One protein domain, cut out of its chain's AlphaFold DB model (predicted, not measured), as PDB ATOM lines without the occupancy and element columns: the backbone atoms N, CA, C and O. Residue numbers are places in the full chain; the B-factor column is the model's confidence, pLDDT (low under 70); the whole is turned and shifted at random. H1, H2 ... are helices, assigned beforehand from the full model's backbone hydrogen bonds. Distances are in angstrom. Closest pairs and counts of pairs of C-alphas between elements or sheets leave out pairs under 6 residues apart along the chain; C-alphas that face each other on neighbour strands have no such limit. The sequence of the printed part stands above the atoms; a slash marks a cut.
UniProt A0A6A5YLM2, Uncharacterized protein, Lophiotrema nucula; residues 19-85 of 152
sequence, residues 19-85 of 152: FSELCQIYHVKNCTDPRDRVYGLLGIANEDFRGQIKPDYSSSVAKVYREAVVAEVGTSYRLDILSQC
ATOM      1  N   PHE A  19     -30.689 -46.875  37.364       84.38
ATOM      2  CA  PHE A  19     -30.194 -46.334  38.619       84.38
ATOM      3  C   PHE A  19     -30.418 -47.301  39.783       84.38
ATOM      4  O   PHE A  19     -29.496 -47.499  40.574       84.38
ATOM      5  N   SER A  20     -31.585 -47.950  39.876       83.31
ATOM      6  CA  SER A  20     -31.820 -49.002  40.875       83.31
ATOM      7  C   SER A  20     -30.781 -50.124  40.752       83.31
ATOM      8  O   SER A  20     -30.148 -50.503  41.740       83.31
ATOM      9  N   GLU A  21     -30.527 -50.605  39.533       82.31
ATOM     10  CA  GLU A  21     -29.543 -51.664  39.286       82.31
ATOM     11  C   GLU A  21     -28.112 -51.216  39.615       82.31
ATOM     12  O   GLU A  21     -27.377 -51.925  40.305       82.31
ATOM     13  N   LEU A  22     -27.732 -50.001  39.212       85.50
ATOM     14  CA  LEU A  22     -26.446 -49.411  39.576       85.50
ATOM     15  C   LEU A  22     -26.302 -49.295  41.098       85.50
ATOM     16  O   LEU A  22     -25.281 -49.708  41.644       85.50
ATOM     17  N   CYS A  23     -27.325 -48.828  41.814       84.62
ATOM     18  CA  CYS A  23     -27.290 -48.789  43.275       84.62
ATOM     19  C   CYS A  23     -27.022 -50.178  43.861       84.62
ATOM     20  O   CYS A  23     -26.190 -50.318  44.757       84.62
ATOM     21  N   GLN A  24     -27.648 -51.220  43.311       81.06
ATOM     22  CA  GLN A  24     -27.449 -52.592  43.762       81.06
ATOM     23  C   GLN A  24     -26.055 -53.141  43.419       81.06
ATOM     24  O   GLN A  24     -25.461 -53.835  44.239       81.06
ATOM     25  N   ILE A  25     -25.478 -52.819  42.262       80.81
ATOM     26  CA  ILE A  25     -24.119 -53.254  41.897       80.81
ATOM     27  C   ILE A  25     -23.069 -52.542  42.763       80.81
ATOM     28  O   ILE A  25     -22.108 -53.158  43.228       80.81
ATOM     29  N   TYR A  26     -23.268 -51.251  43.028       80.56
ATOM     30  CA  TYR A  26     -22.292 -50.407  43.715       80.56
ATOM     31  C   TYR A  26     -22.489 -50.334  45.238       80.56
ATOM     32  O   TYR A  26     -21.643 -49.759  45.922       80.56
ATOM     33  N   HIS A  27     -23.517 -50.984  45.803       78.12
ATOM     34  CA  HIS A  27     -23.817 -50.940  47.244       78.12
ATOM     35  C   HIS A  27     -22.667 -51.407  48.162       78.12
ATOM     36  O   HIS A  27     -22.625 -51.025  49.332       78.12
ATOM     37  N   VAL A  28     -21.728 -52.218  47.663       71.00
ATOM     38  CA  VAL A  28     -20.562 -52.695  48.432       71.00
ATOM     39  C   VAL A  28     -19.410 -51.690  48.495       71.00
ATOM     40  O   VAL A  28     -18.441 -51.915  49.218       71.00
ATOM     41  N   LYS A  29     -19.458 -50.605  47.714       76.00
ATOM     42  CA  LYS A  29     -18.390 -49.604  47.683       76.00
ATOM     43  C   LYS A  29     -18.577 -48.619  48.831       76.00
ATOM     44  O   LYS A  29     -19.609 -47.965  48.943       76.00
ATOM     45  N   ASN A  30     -17.561 -48.514  49.682       74.88
ATOM     46  CA  ASN A  30     -17.545 -47.519  50.746       74.88
ATOM     47  C   ASN A  30     -17.317 -46.127  50.150       74.88
ATOM     48  O   ASN A  30     -16.436 -45.946  49.311       74.88
ATOM     49  N   CYS A  31     -18.096 -45.159  50.623       83.31
ATOM     50  CA  CYS A  31     -17.959 -43.747  50.288       83.31
ATOM     51  C   CYS A  31     -17.669 -42.974  51.572       83.31
ATOM     52  O   CYS A  31     -18.251 -43.289  52.612       83.31
ATOM     53  N   THR A  32     -16.777 -41.984  51.502       86.12
ATOM     54  CA  THR A  32     -16.475 -41.105  52.640       86.12
ATOM     55  C   THR A  32     -17.688 -40.248  52.989       86.12
ATOM     56  O   THR A  32     -18.062 -40.175  54.156       86.12
ATOM     57  N   ASP A  33     -18.337 -39.655  51.980       89.44
ATOM     58  CA  ASP A  33     -19.656 -39.046  52.129       89.44
ATOM     59  C   ASP A  33     -20.728 -40.027  51.614       89.44
ATOM     60  O   ASP A  33     -20.662 -40.475  50.465       89.44
ATOM     61  N   PRO A  34     -21.743 -40.391  52.416       89.25
ATOM     62  CA  PRO A  34     -22.827 -41.263  51.964       89.25
ATOM     63  C   PRO A  34     -23.600 -40.716  50.747       89.25
ATOM     64  O   PRO A  34     -24.185 -41.507  50.000       89.25
ATOM     65  N   ARG A  35     -23.597 -39.398  50.505       91.88
ATOM     66  CA  ARG A  35     -24.228 -38.757  49.335       91.88
ATOM     67  C   ARG A  35     -23.522 -39.102  48.023       91.88
ATOM     68  O   ARG A  35     -24.181 -39.159  46.983       91.88
ATOM     69  N   ASP A  36     -22.225 -39.414  48.069       91.19
ATOM     70  CA  ASP A  36     -21.431 -39.762  46.882       91.19
ATOM     71  C   ASP A  36     -21.945 -41.024  46.187       91.19
ATOM     72  O   ASP A  36     -21.719 -41.206  44.994       91.19
ATOM     73  N   ARG A  37     -22.696 -41.877  46.892       88.88
ATOM     74  CA  ARG A  37     -23.357 -43.035  46.276       88.88
ATOM     75  C   ARG A  37     -24.391 -42.621  45.233       88.88
ATOM     76  O   ARG A  37     -24.510 -43.281  44.212       88.88
ATOM     77  N   VAL A  38     -25.113 -41.527  45.466       92.00
ATOM     78  CA  VAL A  38     -26.076 -40.997  44.491       92.00
ATOM     79  C   VAL A  38     -25.341 -40.163  43.453       92.00
ATOM     80  O   VAL A  38     -25.470 -40.408  42.257       92.00
ATOM     81  N   TYR A  39     -24.526 -39.201  43.898       92.94
ATOM     82  CA  TYR A  39     -23.889 -38.243  42.994       92.94
ATOM     83  C   TYR A  39     -22.833 -38.875  42.088       92.94
ATOM     84  O   TYR A  39     -22.745 -38.514  40.916       92.94
ATOM     85  N   GLY A  40     -22.098 -39.874  42.576       89.94
ATOM     86  CA  GLY A  40     -21.150 -40.639  41.770       89.94
ATOM     87  C   GLY A  40     -21.827 -41.453  40.665       89.94
ATOM     88  O   GLY A  40     -21.255 -41.618  39.588       89.94
ATOM     89  N   LEU A  41     -23.066 -41.908  40.883       89.75
ATOM     90  CA  LEU A  41     -23.828 -42.657  39.882       89.75
ATOM     91  C   LEU A  41     -24.478 -41.760  38.819       89.75
ATOM     92  O   LEU A  41     -24.805 -42.258  37.742       89.75
ATOM     93  N   LEU A  42     -24.608 -40.446  39.046       90.19
ATOM     94  CA  LEU A  42     -25.205 -39.524  38.066       90.19
ATOM     95  C   LEU A  42     -24.464 -39.514  36.724       90.19
ATOM     96  O   LEU A  42     -25.102 -39.366  35.685       90.19
ATOM     97  N   GLY A  43     -23.140 -39.711  36.730       85.81
ATOM     98  CA  GLY A  43     -22.332 -39.775  35.506       85.81
ATOM     99  C   GLY A  43     -22.633 -40.992  34.621       85.81
ATOM    100  O   GLY A  43     -22.342 -40.964  33.428       85.81
ATOM    101  N   ILE A  44     -23.240 -42.034  35.193       86.62
ATOM    102  CA  ILE A  44     -23.568 -43.302  34.523       86.62
ATOM    103  C   ILE A  44     -25.084 -43.424  34.289       86.62
ATOM    104  O   ILE A  44     -25.513 -44.084  33.348       86.62
ATOM    105  N   ALA A  45     -25.900 -42.761  35.115       86.38
ATOM    106  CA  ALA A  45     -27.354 -42.756  35.002       86.38
ATOM    107  C   ALA A  45     -27.853 -42.103  33.696       86.38
ATOM    108  O   ALA A  45     -27.138 -41.321  33.060       86.38
ATOM    109  N   ASN A  46     -29.097 -42.409  33.317       84.38
ATOM    110  CA  ASN A  46     -29.739 -41.932  32.096       84.38
ATOM    111  C   ASN A  46     -30.036 -40.438  32.212       84.38
ATOM    112  O   ASN A  46     -30.151 -39.895  33.310       84.38
ATOM    113  N   GLU A  47     -30.174 -39.774  31.068       86.62
ATOM    114  CA  GLU A  47     -30.377 -38.324  31.017       86.62
ATOM    115  C   GLU A  47     -31.636 -37.884  31.778       86.62
ATOM    116  O   GLU A  47     -31.572 -36.910  32.527       86.62
ATOM    117  N   ASP A  48     -32.728 -38.653  31.690       86.94
ATOM    118  CA  ASP A  48     -33.985 -38.351  32.389       86.94
ATOM    119  C   ASP A  48     -33.828 -38.332  33.915       86.94
ATOM    120  O   ASP A  48     -34.395 -37.473  34.589       86.94
ATOM    121  N   PHE A  49     -33.052 -39.267  34.478       88.81
ATOM    122  CA  PHE A  49     -32.772 -39.309  35.915       88.81
ATOM    123  C   PHE A  49     -31.748 -38.246  36.306       88.81
ATOM    124  O   PHE A  49     -31.938 -37.501  37.267       88.81
ATOM    125  N   ARG A  50     -30.668 -38.141  35.524       89.31
ATOM    126  CA  ARG A  50     -29.584 -37.178  35.740       89.31
ATOM    127  C   ARG A  50     -30.103 -35.741  35.766       89.31
ATOM    128  O   ARG A  50     -29.624 -34.945  36.565       89.31
ATOM    129  N   GLY A  51     -31.087 -35.412  34.929       89.12
ATOM    130  CA  GLY A  51     -31.700 -34.085  34.878       89.12
ATOM    131  C   GLY A  51     -32.504 -33.705  36.127       89.12
ATOM    132  O   GLY A  51     -32.699 -32.514  36.376       89.12
ATOM    133  N   GLN A  52     -32.947 -34.678  36.928       92.19
ATOM    134  CA  GLN A  52     -33.788 -34.435  38.106       92.19
ATOM    135  C   GLN A  52     -33.003 -34.202  39.397       92.19
ATOM    136  O   GLN A  52     -33.544 -33.627  40.340       92.19
ATOM    137  N   ILE A  53     -31.735 -34.612  39.453       93.50
ATOM    138  CA  ILE A  53     -30.924 -34.539  40.670       93.50
ATOM    139  C   ILE A  53     -29.731 -33.626  40.437       93.50
ATOM    140  O   ILE A  53     -28.906 -33.857  39.555       93.50
ATOM    141  N   LYS A  54     -29.602 -32.605  41.285       93.75
ATOM    142  CA  LYS A  54     -28.430 -31.728  41.316       93.75
ATOM    143  C   LYS A  54     -27.607 -32.020  42.570       93.75
ATOM    144  O   LYS A  54     -28.187 -32.059  43.655       93.75
ATOM    145  N   PRO A  55     -26.282 -32.217  42.447       94.62
ATOM    146  CA  PRO A  55     -25.416 -32.374  43.606       94.62
ATOM    147  C   PRO A  55     -25.507 -31.181  44.562       94.62
ATOM    148  O   PRO A  55     -25.208 -30.051  44.180       94.62
ATOM    149  N   ASP A  56     -25.916 -31.445  45.800       94.62
ATOM    150  CA  ASP A  56     -26.008 -30.476  46.888       94.62
ATOM    151  C   ASP A  56     -25.572 -31.132  48.206       94.62
ATOM    152  O   ASP A  56     -26.348 -31.771  48.919       94.62
ATOM    153  N   TYR A  57     -24.301 -30.942  48.555       94.19
ATOM    154  CA  TYR A  57     -23.713 -31.482  49.782       94.19
ATOM    155  C   TYR A  57     -24.178 -30.763  51.060       94.19
ATOM    156  O   TYR A  57     -23.882 -31.234  52.158       94.19
ATOM    157  N   SER A  58     -24.929 -29.658  50.946       95.56
ATOM    158  CA  SER A  58     -25.545 -28.994  52.103       95.56
ATOM    159  C   SER A  58     -26.827 -29.694  52.572       95.56
ATOM    160  O   SER A  58     -27.216 -29.569  53.734       95.56
ATOM    161  N   SER A  59     -27.462 -30.480  51.697       93.19
ATOM    162  CA  SER A  59     -28.668 -31.245  52.013       93.19
ATOM    163  C   SER A  59     -28.373 -32.457  52.909       93.19
ATOM    164  O   SER A  59     -27.282 -33.036  52.894       93.19
ATOM    165  N   SER A  60     -29.357 -32.879  53.712       93.19
ATOM    166  CA  SER A  60     -29.228 -34.088  54.536       93.19
ATOM    167  C   SER A  60     -29.187 -35.352  53.670       93.19
ATOM    168  O   SER A  60     -29.783 -35.407  52.593       93.19
ATOM    169  N   VAL A  61     -28.516 -36.402  54.152       92.44
ATOM    170  CA  VAL A  61     -28.416 -37.695  53.444       92.44
ATOM    171  C   VAL A  61     -29.803 -38.268  53.148       92.44
ATOM    172  O   VAL A  61     -30.069 -38.712  52.033       92.44
ATOM    173  N   ALA A  62     -30.717 -38.183  54.121       92.19
ATOM    174  CA  ALA A  62     -32.089 -38.654  53.968       92.19
ATOM    175  C   ALA A  62     -32.827 -37.936  52.835       92.19
ATOM    176  O   ALA A  62     -33.551 -38.578  52.075       92.19
ATOM    177  N   LYS A  63     -32.625 -36.620  52.700       93.88
ATOM    178  CA  LYS A  63     -33.214 -35.826  51.621       93.88
ATOM    179  C   LYS A  63     -32.658 -36.246  50.260       93.88
ATOM    180  O   LYS A  63     -33.444 -36.509  49.359       93.88
ATOM    181  N   VAL A  64     -31.339 -36.395  50.135       94.38
ATOM    182  CA  VAL A  64     -30.701 -36.822  48.876       94.38
ATOM    183  C   VAL A  64     -31.190 -38.209  48.453       94.38
ATOM    184  O   VAL A  64     -31.546 -38.422  47.295       94.38
ATOM    185  N   TYR A  65     -31.271 -39.156  49.389       93.44
ATOM    186  CA  TYR A  65     -31.757 -40.504  49.088       93.44
ATOM    187  C   TYR A  65     -33.244 -40.510  48.730       93.44
ATOM    188  O   TYR A  65     -33.661 -41.222  47.819       93.44
ATOM    189  N   ARG A  66     -34.046 -39.673  49.397       94.44
ATOM    190  CA  ARG A  66     -35.455 -39.467  49.052       94.44
ATOM    191  C   ARG A  66     -35.614 -38.966  47.620       94.44
ATOM    192  O   ARG A  66     -36.415 -39.522  46.876       94.44
ATOM    193  N   GLU A  67     -34.890 -37.911  47.264       94.62
ATOM    194  CA  GLU A  67     -34.940 -37.304  45.933       94.62
ATOM    195  C   GLU A  67     -34.524 -38.310  44.862       94.62
ATOM    196  O   GLU A  67     -35.198 -38.416  43.843       94.62
ATOM    197  N   ALA A  68     -33.508 -39.131  45.139       93.50
ATOM    198  CA  ALA A  68     -33.096 -40.209  44.250       93.50
ATOM    199  C   ALA A  68     -34.189 -41.262  44.024       93.50
ATOM    200  O   ALA A  68     -34.448 -41.640  42.885       93.50
ATOM    201  N   VAL A  69     -34.878 -41.709  45.078       93.50
ATOM    202  CA  VAL A  69     -36.000 -42.652  44.924       93.50
ATOM    203  C   VAL A  69     -37.141 -42.030  44.127       93.50
ATOM    204  O   VAL A  69     -37.686 -42.672  43.236       93.50
ATOM    205  N   VAL A  70     -37.513 -40.784  44.434       93.94
ATOM    206  CA  VAL A  70     -38.608 -40.095  43.739       93.94
ATOM    207  C   VAL A  70     -38.277 -39.899  42.261       93.94
ATOM    208  O   VAL A  70     -39.135 -40.163  41.420       93.94
ATOM    209  N   ALA A  71     -37.044 -39.499  41.944       92.88
ATOM    210  CA  ALA A  71     -36.581 -39.354  40.571       92.88
ATOM    211  C   ALA A  71     -36.623 -40.692  39.825       92.88
ATOM    212  O   ALA A  71     -37.194 -40.755  38.743       92.88
ATOM    213  N   GLU A  72     -36.108 -41.776  40.418       90.75
ATOM    214  CA  GLU A  72     -36.103 -43.096  39.773       90.75
ATOM    215  C   GLU A  72     -37.517 -43.614  39.512       90.75
ATOM    216  O   GLU A  72     -37.812 -44.116  38.429       90.75
ATOM    217  N   VAL A  73     -38.423 -43.485  40.481       91.44
ATOM    218  CA  VAL A  73     -39.821 -43.905  40.301       91.44
ATOM    219  C   VAL A  73     -40.511 -43.037  39.245       91.44
ATOM    220  O   VAL A  73     -41.279 -43.555  38.438       91.44
ATOM    221  N   GLY A  74     -40.221 -41.733  39.225       90.69
ATOM    222  CA  GLY A  74     -40.781 -40.789  38.261       90.69
ATOM    223  C   GLY A  74     -40.294 -40.997  36.824       90.69
ATOM    224  O   GLY A  74     -41.060 -40.766  35.894       90.69
ATOM    225  N   THR A  75     -39.050 -41.446  36.624       88.75
ATOM    226  CA  THR A  75     -38.488 -41.710  35.287       88.75
ATOM    227  C   THR A  75     -38.772 -43.124  34.797       88.75
ATOM    228  O   THR A  75     -39.139 -43.314  33.640       88.75
ATOM    229  N   SER A  76     -38.597 -44.127  35.658       86.00
ATOM    230  CA  SER A  76     -38.700 -45.537  35.272       86.00
ATOM    231  C   SER A  76     -40.130 -46.075  35.326       86.00
ATOM    232  O   SER A  76     -40.420 -47.088  34.690       86.00
ATOM    233  N   TYR A  77     -41.021 -45.438  36.100       86.75
ATOM    234  CA  TYR A  77     -42.343 -45.968  36.466       86.75
ATOM    235  C   TYR A  77     -42.279 -47.367  37.103       86.75
ATOM    236  O   TYR A  77     -43.242 -48.139  37.063       86.75
ATOM    237  N   ARG A  78     -41.131 -47.717  37.695       86.12
ATOM    238  CA  ARG A  78     -40.897 -48.973  38.411       86.12
ATOM    239  C   ARG A  78     -40.718 -48.711  39.898       86.12
ATOM    240  O   ARG A  78     -40.331 -47.630  40.324       86.12
ATOM    241  N   LEU A  79     -40.979 -49.748  40.690       89.31
ATOM    242  CA  LEU A  79     -40.806 -49.736  42.145       89.31
ATOM    243  C   LEU A  79     -39.680 -50.675  42.604       89.31
ATOM    244  O   LEU A  79     -39.567 -50.964  43.793       89.31
ATOM    245  N   ASP A  80     -38.827 -51.133  41.682       86.25
ATOM    246  CA  ASP A  80     -37.752 -52.095  41.963       86.25
ATOM    247  C   ASP A  80     -36.774 -51.574  43.024       86.25
ATOM    248  O   ASP A  80     -36.230 -52.347  43.811       86.25
ATOM    249  N   ILE A  81     -36.607 -50.253  43.114       88.44
ATOM    250  CA  ILE A  81     -35.748 -49.599  44.105       88.44
ATOM    251  C   ILE A  81     -36.205 -49.829  45.553       88.44
ATOM    252  O   ILE A  81     -35.386 -49.823  46.472       88.44
ATOM    253  N   LEU A  82     -37.492 -50.126  45.773       89.25
ATOM    254  CA  LEU A  82     -38.011 -50.468  47.100       89.25
ATOM    255  C   LEU A  82     -37.476 -51.812  47.605       89.25
ATOM    256  O   LEU A  82     -37.406 -52.016  48.814       89.25
ATOM    257  N   SER A  83     -37.030 -52.706  46.713       86.25
ATOM    258  CA  SER A  83     -36.378 -53.964  47.111       86.25
ATOM    259  C   SER A  83     -35.066 -53.743  47.877       86.25
ATOM    260  O   SER A  83     -34.612 -54.630  48.598       86.25
ATOM    261  N   GLN A  84     -34.481 -52.547  47.768       85.81
ATOM    262  CA  GLN A  84     -33.264 -52.148  48.474       85.81
ATOM    263  C   GLN A  84     -33.551 -51.574  49.869       85.81
ATOM    264  O   GLN A  84     -32.627 -51.311  50.640       85.81
ATOM    265  N   CYS A  85     -34.823 -51.370  50.222       87.50
ATOM    266  CA  CYS A  85     -35.209 -50.856  51.528       87.50
ATOM    267  C   CYS A  85     -35.149 -51.975  52.569       87.50
ATOM    268  O   CYS A  85     -36.023 -52.837  52.635       87.50
TER     269      CYS A  85
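AT A GLANCE: This is residues 19 to 85 of the 152 residues of an uncharacterized protein of Lophiotrema nucula (UniProt A0A6A5YLM2). One long helix, H4, forms one side of a small cluster of helices, with H2 beside it and the short helices H1 and H5 completing an uneven ring of four. The very short H3 sits near one end of this ring, next to H2 and H4, and the stretch of residues 51 to 60 leads back from it to the first residue of H4. The printed part has 67 residues with five named helices, H1 to H5 in chain order, and no named strand: the class is all helix. It is compact, with a radius of gyration of the C-alphas of 11.0 A and spans of 30 by 24 by 21 A.

HOW THE PARTS SIT: H4, residues 61 to 76, touches H2, residues 36 to 43, with residues 64 to 68 alone, and only just, with 3 pairs of C-alphas within 8 A. The closest C-alphas, of Val 38 and Ala 68, are 7.1 A apart, and the two run the same way at 34.8 degrees, a shallow tilt only just short of steep. H1, residues 19 to 26, touches H2, closest at the C-alphas of Leu 22 and Leu 41, 7.3 A, at a steep tilt of 61 degrees, opposite ways. H3, residues 47 to 50, touches residues 71 to 75 of H4, closest at the C-alphas of Phe 49 and Ala 71, 6.0 A. H5, residues 80 to 84, only just touches H1, with 3 pairs of C-alphas within 8 A, the closest those of Ser 20 and Ile 81, 5.1 A. H5 is apart from H2 and H3. Every O i to N i+4 pair is within hydrogen-bond range in H1 and H4, against 2 of 4 in H2 and 0 of 1 in H5, where 2 of 2 O i to N i+3 pairs are; H3 is too short for an O i to N i+4 pair.

IN THESE COORDINATES: H4 is 22.3 A long, from C-alpha 61 at (-28.416, -37.695, 53.444) to C-alpha 76 at (-38.700, -45.537, 35.272). H2 measures 11.4 A and H1 10.2 A, the latter from C-alpha 19 at (-30.194, -46.334, 38.619).

THE WHOLE: The C-alphas farthest apart, of Thr 32 and Tyr 77, are 30.9 A apart. The printed part has no cut and no long link, and no printed residue is under 70 in pLDDT.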